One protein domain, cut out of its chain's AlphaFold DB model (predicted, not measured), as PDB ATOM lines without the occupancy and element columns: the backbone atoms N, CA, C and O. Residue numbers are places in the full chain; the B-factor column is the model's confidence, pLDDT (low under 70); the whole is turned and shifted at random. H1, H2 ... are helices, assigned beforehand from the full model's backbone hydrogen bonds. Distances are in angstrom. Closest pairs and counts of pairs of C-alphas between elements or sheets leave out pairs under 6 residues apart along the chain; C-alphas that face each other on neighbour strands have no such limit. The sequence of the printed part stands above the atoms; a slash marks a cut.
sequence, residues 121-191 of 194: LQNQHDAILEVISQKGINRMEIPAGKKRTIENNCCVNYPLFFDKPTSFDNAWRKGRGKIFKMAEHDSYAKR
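This is residues 121 to 191 of the 194 residues of an uncharacterized protein of Methylococcaceae bacterium (UniProt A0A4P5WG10). Three helices set at large angles to one another form a small body: H1 packs on H3 with residues 121 to 125 and on H2 with residues 127 to 132. From this body a tail with the short helix H4 sticks out at residues 186 to 191 and adds to the length. The printed part has 71 residues with four named helices, in the order H1, H2, H3, H4, and no named strand; the class is all helix. It is compact, with a radius of gyration of the C-alphas of 11.7 A, yet elongated in outline, spanning 37 by 24 by 19 A.

H1, residues 121 to 134, begins at C-alpha 121 (204.991, 270.794, 192.247) and is 20.0 A long from first to last C-alpha. H2, residues 146 to 157, is 16.5 A long. H3, residues 167 to 175, is 12.4 A long. H4, residues 185 to 189, ends at C-alpha 189 (200.580, 249.664, 176.162).

H1 touches H3, closest at the C-alphas of Leu 121 and Ala 171, 5.9 A, about perpendicular at 88 degrees. H1 touches H2, closest at the C-alphas of Val 131 and Ile 150, 6.2 A; at 71 degrees they are only just about perpendicular. H2, with residues 151 to 155 alone, only just touches H3, with 3 pairs of C-alphas within 8 A, the closest Glu 151 and Phe 168 at 6.4 A; they run opposite ways at a steep tilt of 54 degrees. H4 is apart from H1, H2 and H3. In H1, H2 and H3 every O i to N i+4 pair is within hydrogen-bond range; in H4 0 of 1 is, and 0 of 2 O i to N i+3 pairs.

The C-alphas farthest apart are those of Leu 160 and Lys 190, 37.9 A. The printed part has no cut. The link from H1 to H2 is long, with 11 residues. The mean pLDDT of the printed part is 84.1, and residues 184 to 191 are under 70.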
ATOM      1  N   LEU A 121     205.587 271.511 193.367       86.19
ATOM      2  CA  LEU A 121     204.991 270.794 192.247       86.19
ATOM      3  C   LEU A 121     204.197 271.643 191.229       86.19
ATOM      4  O   LEU A 121     204.362 271.430 190.036       86.19
ATOM      5  N   GLN A 122     203.338 272.561 191.663       85.81
ATOM      6  CA  GLN A 122     202.585 273.457 190.783       85.81
ATOM      7  C   GLN A 122     203.518 274.428 190.046       85.81
ATOM      8  O   GLN A 122     203.425 274.519 188.829       85.81
ATOM      9  N   ASN A 123     204.501 275.025 190.731       87.25
ATOM     10  CA  ASN A 123     205.526 275.847 190.069       87.25
ATOM     11  C   ASN A 123     206.301 275.040 189.008       87.25
ATOM     12  O   ASN A 123     206.602 275.530 187.923       87.25
ATOM     13  N   GLN A 124     206.602 273.769 189.301       89.81
ATOM     14  CA  GLN A 124     207.209 272.859 188.325       89.81
ATOM     15  C   GLN A 124     206.270 272.565 187.144       89.81
ATOM     16  O   GLN A 124     206.737 272.452 186.013       89.81
ATOM     17  N   HIS A 125     204.960 272.418 187.370       93.94
ATOM     18  CA  HIS A 125     203.979 272.209 186.298       93.94
ATOM     19  C   HIS A 125     203.839 273.431 185.399       93.94
ATOM     20  O   HIS A 125     203.818 273.267 184.179       93.94
ATOM     21  N   ASP A 126     203.818 274.622 185.980       90.56
ATOM     22  CA  ASP A 126     203.704 275.880 185.248       90.56
ATOM     23  C   ASP A 126     204.953 276.111 184.385       90.56
ATOM     24  O   ASP A 126     204.832 276.348 183.183       90.56
ATOM     25  N   ALA A 127     206.150 275.872 184.934       89.44
ATOM     26  CA  ALA A 127     207.398 275.920 184.169       89.44
ATOM     27  C   ALA A 127     207.423 274.914 182.998       89.44
ATOM     28  O   ALA A 127     207.871 275.235 181.895       89.44
ATOM     29  N   ILE A 128     206.903 273.695 183.197       92.56
ATOM     30  CA  ILE A 128     206.784 272.692 182.123       92.56
ATOM     31  C   ILE A 128     205.838 273.182 181.019       92.56
ATOM     32  O   ILE A 128     206.152 273.039 179.835       92.56
ATOM     33  N   LEU A 129     204.685 273.749 181.387       91.81
ATOM     34  CA  LEU A 129     203.706 274.281 180.437       91.81
ATOM     35  C   LEU A 129     204.258 275.464 179.644       91.81
ATOM     36  O   LEU A 129     204.030 275.543 178.435       91.81
ATOM     37  N   GLU A 130     205.014 276.340 180.297       89.62
ATOM     38  CA  GLU A 130     205.663 277.469 179.643       89.62
ATOM     39  C   GLU A 130     206.671 276.992 178.591       89.62
ATOM     40  O   GLU A 130     206.605 277.408 177.436       89.62
ATOM     41  N   VAL A 131     207.534 276.028 178.933       89.19
ATOM     42  CA  VAL A 131     208.487 275.447 177.972       89.19
ATOM     43  C   VAL A 131     207.776 274.769 176.797       89.19
ATOM     44  O   VAL A 131     208.209 274.899 175.651       89.19
ATOM     45  N   ILE A 132     206.681 274.049 177.045       88.00
ATOM     46  CA  ILE A 132     205.857 273.439 175.989       88.00
ATOM     47  C   ILE A 132     205.293 274.516 175.052       88.00
ATOM     48  O   ILE A 132     205.375 274.364 173.830       88.00
ATOM     49  N   SER A 133     204.765 275.605 175.618       88.81
ATOM     50  CA  SER A 133     204.205 276.734 174.874       88.81
ATOM     51  C   SER A 133     205.264 277.432 174.019       88.81
ATOM     52  O   SER A 133     205.055 277.610 172.820       88.81
ATOM     53  N   GLN A 134     206.446 277.707 174.579       84.62
ATOM     54  CA  GLN A 134     207.582 278.297 173.859       84.62
ATOM     55  C   GLN A 134     208.062 277.433 172.683       84.62
ATOM     56  O   GLN A 134     208.602 277.947 171.705       84.62
ATOM     57  N   LYS A 135     207.879 276.108 172.751       82.19
ATOM     58  CA  LYS A 135     208.214 275.181 171.657       82.19
ATOM     59  C   LYS A 135     207.086 275.008 170.638       82.19
ATOM     60  O   LYS A 135     207.262 274.230 169.701       82.19
ATOM     61  N   GLY A 136     205.946 275.678 170.820       87.44
ATOM     62  CA  GLY A 136     204.772 275.529 169.959       87.44
ATOM     63  C   GLY A 136     204.185 274.117 169.989       87.44
ATOM     64  O   GLY A 136     203.584 273.677 169.013       87.44
ATOM     65  N   ILE A 137     204.402 273.369 171.075       86.00
ATOM     66  CA  ILE A 137     203.903 272.000 171.218       86.00
ATOM     67  C   ILE A 137     202.528 272.056 171.883       86.00
ATOM     68  O   ILE A 137     202.332 272.753 172.876       86.00
ATOM     69  N   ASN A 138     201.570 271.276 171.384       88.69
ATOM     70  CA  ASN A 138     200.303 271.097 172.082       88.69
ATOM     71  C   ASN A 138     200.543 270.323 173.389       88.69
ATOM     72  O   ASN A 138     200.993 269.175 173.373       88.69
ATOM     73  N   ARG A 139     200.212 270.932 174.535       89.62
ATOM     74  CA  ARG A 139     200.407 270.326 175.865       89.62
ATOM     75  C   ARG A 139     199.726 268.966 176.025       89.62
ATOM     76  O   ARG A 139     200.199 268.150 176.812       89.62
ATOM     77  N   MET A 140     198.647 268.702 175.290       90.88
ATOM     78  CA  MET A 140     197.915 267.430 175.359       90.88
ATOM     79  C   MET A 140     198.362 266.400 174.313       90.88
ATOM     80  O   MET A 140     197.901 265.261 174.357       90.88
ATOM     81  N   GLU A 141     199.270 266.769 173.411       88.69
ATOM     82  CA  GLU A 141     199.734 265.933 172.298       88.69
ATOM     83  C   GLU A 141     201.253 266.056 172.131       88.69
ATOM     84  O   GLU A 141     201.779 266.301 171.048       88.69
ATOM     85  N   ILE A 142     201.994 265.898 173.229       88.00
ATOM     86  CA  ILE A 142     203.451 266.035 173.211       88.00
ATOM     87  C   ILE A 142     204.058 264.876 172.400       88.00
ATOM     88  O   ILE A 142     203.868 263.714 172.790       88.00
ATOM     89  N   PRO A 143     204.810 265.146 171.313       86.81
ATOM     90  CA  PRO A 143     205.381 264.094 170.478       86.81
ATOM     91  C   PRO A 143     206.372 263.203 171.233       86.81
ATOM     92  O   PRO A 143     207.079 263.653 172.147       86.81
ATOM     93  N   ALA A 144     206.473 261.939 170.813       78.06
ATOM     94  CA  ALA A 144     207.492 261.024 171.312       78.06
ATOM     95  C   ALA A 144     208.899 261.634 171.128       78.06
ATOM     96  O   ALA A 144     209.207 262.248 170.109       78.06
ATOM     97  N   GLY A 145     209.744 261.538 172.158       82.69
ATOM     98  CA  GLY A 145     211.101 262.106 172.159       82.69
ATOM     99  C   GLY A 145     211.216 263.577 172.589       82.69
ATOM    100  O   GLY A 145     212.300 263.996 172.990       82.69
ATOM    101  N   LYS A 146     210.124 264.360 172.622       87.38
ATOM    102  CA  LYS A 146     210.184 265.783 173.034       87.38
ATOM    103  C   LYS A 146     210.305 265.996 174.542       87.38
ATOM    104  O   LYS A 146     210.756 267.060 174.961       87.38
ATOM    105  N   LYS A 147     209.988 264.982 175.357       90.00
ATOM    106  CA  LYS A 147     210.110 265.041 176.825       90.00
ATOM    107  C   LYS A 147     211.517 265.467 177.269       90.00
ATOM    108  O   LYS A 147     211.634 266.390 178.063       90.00
ATOM    109  N   ARG A 148     212.569 264.853 176.717       89.94
ATOM    110  CA  ARG A 148     213.967 265.159 177.081       89.94
ATOM    111  C   ARG A 148     214.365 266.588 176.701       89.94
ATOM    112  O   ARG A 148     215.124 267.241 177.403       89.94
ATOM    113  N   THR A 149     213.834 267.095 175.590       90.44
ATOM    114  CA  THR A 149     214.042 268.491 175.199       90.44
ATOM    115  C   THR A 149     213.367 269.439 176.186       90.44
ATOM    116  O   THR A 149     213.987 270.414 176.595       90.44
ATOM    117  N   ILE A 150     212.127 269.152 176.592       92.00
ATOM    118  CA  ILE A 150     211.395 269.952 177.585       92.00
ATOM    119  C   ILE A 150     212.147 269.950 178.921       92.00
ATOM    120  O   ILE A 150     212.369 271.015 179.484       92.00
ATOM    121  N   GLU A 151     212.611 268.783 179.367       93.81
ATOM    122  CA  GLU A 151     213.429 268.618 180.572       93.81
ATOM    123  C   GLU A 151     214.676 269.499 180.556       93.81
ATOM    124  O   GLU A 151     214.865 270.310 181.458       93.81
ATOM    125  N   ASN A 152     215.482 269.419 179.492       91.31
ATOM    126  CA  ASN A 152     216.690 270.233 179.373       91.31
ATOM    127  C   ASN A 152     216.381 271.738 179.444       91.31
ATOM    128  O   ASN A 152     217.101 272.478 180.105       91.31
ATOM    129  N   ASN A 153     215.304 272.200 178.795       88.75
ATOM    130  CA  ASN A 153     214.917 273.616 178.851       88.75
ATOM    131  C   ASN A 153     214.400 274.004 180.247       88.75
ATOM    132  O   ASN A 153     214.696 275.096 180.719       88.75
ATOM    133  N   CYS A 154     213.679 273.111 180.930       89.81
ATOM    134  CA  CYS A 154     213.207 273.345 182.293       89.81
ATOM    135  C   CYS A 154     214.376 273.501 183.276       89.81
ATOM    136  O   CYS A 154     214.400 274.451 184.053       89.81
ATOM    137  N   CYS A 155     215.366 272.609 183.212       88.44
ATOM    138  CA  CYS A 155     216.531 272.646 184.096       88.44
ATOM    139  C   CYS A 155     217.427 273.873 183.856       88.44
ATOM    140  O   CYS A 155     218.025 274.374 184.803       88.44
ATOM    141  N   VAL A 156     217.510 274.366 182.614       86.19
ATOM    142  CA  VAL A 156     218.308 275.556 182.269       86.19
ATOM    143  C   VAL A 156     217.590 276.851 182.650       86.19
ATOM    144  O   VAL A 156     218.205 277.730 183.247       86.19
ATOM    145  N   ASN A 157     216.297 276.973 182.337       79.06
ATOM    146  CA  ASN A 157     215.565 278.236 182.491       79.06
ATOM    147  C   ASN A 157     214.913 278.393 183.873       79.06
ATOM    148  O   ASN A 157     214.662 279.513 184.305       79.06
ATOM    149  N   TYR A 158     214.663 277.287 184.585       87.81
ATOM    150  CA  TYR A 158     213.999 277.284 185.894       87.81
ATOM    151  C   TYR A 158     214.778 276.465 186.942       87.81
ATOM    152  O   TYR A 158     214.209 275.574 187.585       87.81
ATOM    153  N   PRO A 159     216.076 276.750 187.169       85.62
ATOM    154  CA  PRO A 159     216.921 275.951 188.063       85.62
ATOM    155  C   PRO A 159     216.407 275.928 189.511       85.62
ATOM    156  O   PRO A 159     216.583 274.939 190.217       85.62
ATOM    157  N   LEU A 160     215.695 276.980 189.939       83.25
ATOM    158  CA  LEU A 160     215.073 277.067 191.265       83.25
ATOM    159  C   LEU A 160     213.972 276.013 191.484       83.25
ATOM    160  O   LEU A 160     213.740 275.583 192.615       83.25
ATOM    161  N   PHE A 161     213.295 275.574 190.419       84.69
ATOM    162  CA  PHE A 161     212.217 274.584 190.499       84.69
ATOM    163  C   PHE A 161     212.709 273.162 190.210       84.69
ATOM    164  O   PHE A 161     212.129 272.198 190.718       84.69
ATOM    165  N   PHE A 162     213.802 273.015 189.459       89.06
ATOM    166  CA  PHE A 162     214.392 271.732 189.060       89.06
ATOM    167  C   PHE A 162     215.790 271.526 189.660       89.06
ATOM    168  O   PHE A 162     216.740 271.151 188.985       89.06
ATOM    169  N   ASP A 163     215.880 271.722 190.973       83.62
ATOM    170  CA  ASP A 163     217.097 271.640 191.793       83.62
ATOM    171  C   ASP A 163     217.733 270.241 191.893       83.62
ATOM    172  O   ASP A 163     218.883 270.105 192.308       83.62
ATOM    173  N   LYS A 164     216.988 269.182 191.557       88.31
ATOM    174  CA  LYS A 164     217.451 267.790 191.621       88.31
ATOM    175  C   LYS A 164     217.262 267.109 190.272       88.31
ATOM    176  O   LYS A 164     216.238 267.348 189.629       88.31
ATOM    177  N   PRO A 165     218.126 266.140 189.915       85.12
ATOM    178  CA  PRO A 165     217.956 265.342 188.698       85.12
ATOM    179  C   PRO A 165     216.583 264.661 188.594       85.12
ATOM    180  O   PRO A 165     216.071 264.445 187.507       85.12
ATOM    181  N   THR A 166     215.949 264.346 189.728       90.06
ATOM    182  CA  THR A 166     214.638 263.679 189.774       90.06
ATOM    183  C   THR A 166     213.451 264.642 189.854       90.06
ATOM    184  O   THR A 166     212.301 264.197 189.807       90.06
ATOM    185  N   SER A 167     213.685 265.953 190.003       89.62
ATOM    186  CA  SER A 167     212.619 266.950 190.182       89.62
ATOM    187  C   SER A 167     211.701 267.005 188.959       89.62
ATOM    188  O   SER A 167     210.479 266.977 189.116       89.62
ATOM    189  N   PHE A 168     212.272 266.983 187.749       93.62
ATOM    190  CA  PHE A 168     211.499 267.007 186.508       93.62
ATOM    191  C   PHE A 168     210.635 265.757 186.347       93.62
ATOM    192  O   PHE A 168     209.425 265.864 186.165       93.62
ATOM    193  N   ASP A 169     211.220 264.568 186.482       92.69
ATOM    194  CA  ASP A 169     210.490 263.309 186.321       92.69
ATOM    195  C   ASP A 169     209.347 263.145 187.327       92.69
ATOM    196  O   ASP A 169     208.269 262.644 186.989       92.69
ATOM    197  N   ASN A 170     209.548 263.607 188.562       92.19
ATOM    198  CA  ASN A 170     208.509 263.587 189.583       92.19
ATOM    199  C   ASN A 170     207.356 264.541 189.252       92.19
ATOM    200  O   ASN A 170     206.193 264.136 189.366       92.19
ATOM    201  N   ALA A 171     207.658 265.764 188.812       92.88
ATOM    202  CA  ALA A 171     206.647 266.717 188.365       92.88
ATOM    203  C   ALA A 171     205.898 266.194 187.133       92.88
ATOM    204  O   ALA A 171     204.663 266.151 187.122       92.88
ATOM    205  N   TRP A 172     206.642 265.692 186.147       92.69
ATOM    206  CA  TRP A 172     206.121 265.107 184.920       92.69
ATOM    207  C   TRP A 172     205.140 263.973 185.207       92.69
ATOM    208  O   TRP A 172     204.014 263.970 184.718       92.69
ATOM    209  N   ARG A 173     205.532 263.015 186.053       91.12
ATOM    210  CA  ARG A 173     204.679 261.881 186.426       91.12
ATOM    211  C   ARG A 173     203.375 262.325 187.087       91.12
ATOM    212  O   ARG A 173     202.340 261.734 186.803       91.12
ATOM    213  N   LYS A 174     203.414 263.354 187.940       90.06
ATOM    214  CA  LYS A 174     202.224 263.871 188.635       90.06
ATOM    215  C   LYS A 174     201.302 264.705 187.736       90.06
ATOM    216  O   LYS A 174     200.104 264.743 187.995       90.06
ATOM    217  N   GLY A 175     201.840 265.351 186.698       86.81
ATOM    218  CA  GLY A 175     201.059 266.135 185.731       86.81
ATOM    219  C   GLY A 175     200.571 265.338 184.512       86.81
ATOM    220  O   GLY A 175     199.605 265.741 183.858       86.81
ATOM    221  N   ARG A 176     201.198 264.188 184.215       88.88
ATOM    222  CA  ARG A 176     200.889 263.353 183.045       88.88
ATOM    223  C   ARG A 176     199.416 262.933 183.021       88.88
ATOM    224  O   ARG A 176     198.912 262.328 183.959       88.88
ATOM    225  N   GLY A 177     198.749 263.199 181.901       80.81
ATOM    226  CA  GLY A 177     197.356 262.831 181.631       80.81
ATOM    227  C   GLY A 177     196.320 263.858 182.092       80.81
ATOM    228  O   GLY A 177     195.210 263.831 181.575       80.81
ATOM    229  N   LYS A 178     196.677 264.775 183.003       85.31
ATOM    230  CA  LYS A 178     195.779 265.833 183.505       85.31
ATOM    231  C   LYS A 178     196.173 267.224 183.014       85.31
ATOM    232  O   LYS A 178     195.313 267.997 182.622       85.31
ATOM    233  N   ILE A 179     197.470 267.524 183.051       87.25
ATOM    234  CA  ILE A 179     198.024 268.858 182.771       87.25
ATOM    235  C   ILE A 179     198.734 268.862 181.414       87.25
ATOM    236  O   ILE A 179     198.615 269.803 180.634       87.25
ATOM    237  N   PHE A 180     199.435 267.772 181.115       89.12
ATOM    238  CA  PHE A 180     200.057 267.522 179.824       89.12
ATOM    239  C   PHE A 180     200.027 266.027 179.504       89.12
ATOM    240  O   PHE A 180     200.032 265.180 180.401       89.12
ATOM    241  N   LYS A 181     199.987 265.668 178.222       88.44
ATOM    242  CA  LYS A 181     199.858 264.279 177.761       88.44
ATOM    243  C   LYS A 181     200.734 264.054 176.528       88.44
ATOM    244  O   LYS A 181     200.891 264.937 175.695       88.44
ATOM    245  N   MET A 182     201.343 262.872 176.440       86.75
ATOM    246  CA  MET A 182     202.064 262.449 175.236       86.75
ATOM    247  C   MET A 182     201.075 261.973 174.170       86.75
ATOM    248  O   MET A 182     200.129 261.262 174.512       86.75
ATOM    249  N   ALA A 183     201.337 262.306 172.906       80.75
ATOM    250  CA  ALA A 183     200.489 261.940 171.769       80.75
ATOM    251  C   ALA A 183     200.283 260.414 171.641       80.75
ATOM    252  O   ALA A 183     199.182 259.959 171.359       80.75
ATOM    253  N   GLU A 184     201.311 259.608 171.933       69.56
ATOM    254  CA  GLU A 184     201.295 258.143 171.757       69.56
ATOM    255  C   GLU A 184     201.224 257.357 173.078       69.56
ATOM    256  O   GLU A 184     201.935 256.370 173.275       69.56
ATOM    257  N   HIS A 185     200.407 257.785 174.044       55.41
ATOM    258  CA  HIS A 185     200.296 257.026 175.303       55.41
ATOM    259  C   HIS A 185     199.675 255.628 175.076       55.41
ATOM    260  O   HIS A 185     200.176 254.638 175.609       55.41
ATOM    261  N   ASP A 186     198.683 255.523 174.186       51.72
ATOM    262  CA  ASP A 186     197.961 254.268 173.906       51.72
ATOM    263  C   ASP A 186     198.767 253.257 173.065       51.72
ATOM    264  O   ASP A 186     198.523 252.049 173.119       51.72
ATOM    265  N   SER A 187     199.772 253.721 172.316       51.06
ATOM    266  CA  SER A 187     200.580 252.884 171.415       51.06
ATOM    267  C   SER A 187     201.633 252.050 172.152       51.06
ATOM    268  O   SER A 187     202.035 250.990 171.670       51.06
ATOM    269  N   TYR A 188     202.071 252.492 173.337       49.38
ATOM    270  CA  TYR A 188     203.084 251.781 174.124       49.38
ATOM    271  C   TYR A 188     202.500 250.618 174.938       49.38
ATOM    272  O   TYR A 188     203.156 249.588 175.073       49.38
ATOM    273  N   ALA A 189     201.253 250.732 175.413       46.41
ATOM    274  CA  ALA A 189     200.580 249.664 176.162       46.41
ATOM    275  C   ALA A 189     200.302 248.406 175.311       46.41
ATOM    276  O   ALA A 189     200.176 247.310 175.847       46.41
ATOM    277  N   LYS A 190     200.246 248.542 173.977       46.41
ATOM    278  CA  LYS A 190     200.022 247.422 173.045       46.41
ATOM    279  C   LYS A 190     201.303 246.720 172.578       46.41
ATOM    280  O   LYS A 190     201.204 245.694 171.912       46.41
ATOM    281  N   ARG A 191     202.495 247.231 172.909       48.16
ATOM    282  CA  ARG A 191     203.777 246.642 172.470       48.16
ATOM    283  C   ARG A 191     204.381 245.621 173.437       48.16
ATOM    284  O   ARG A 191     205.311 244.934 173.042       48.16
TER     285      ARG A 191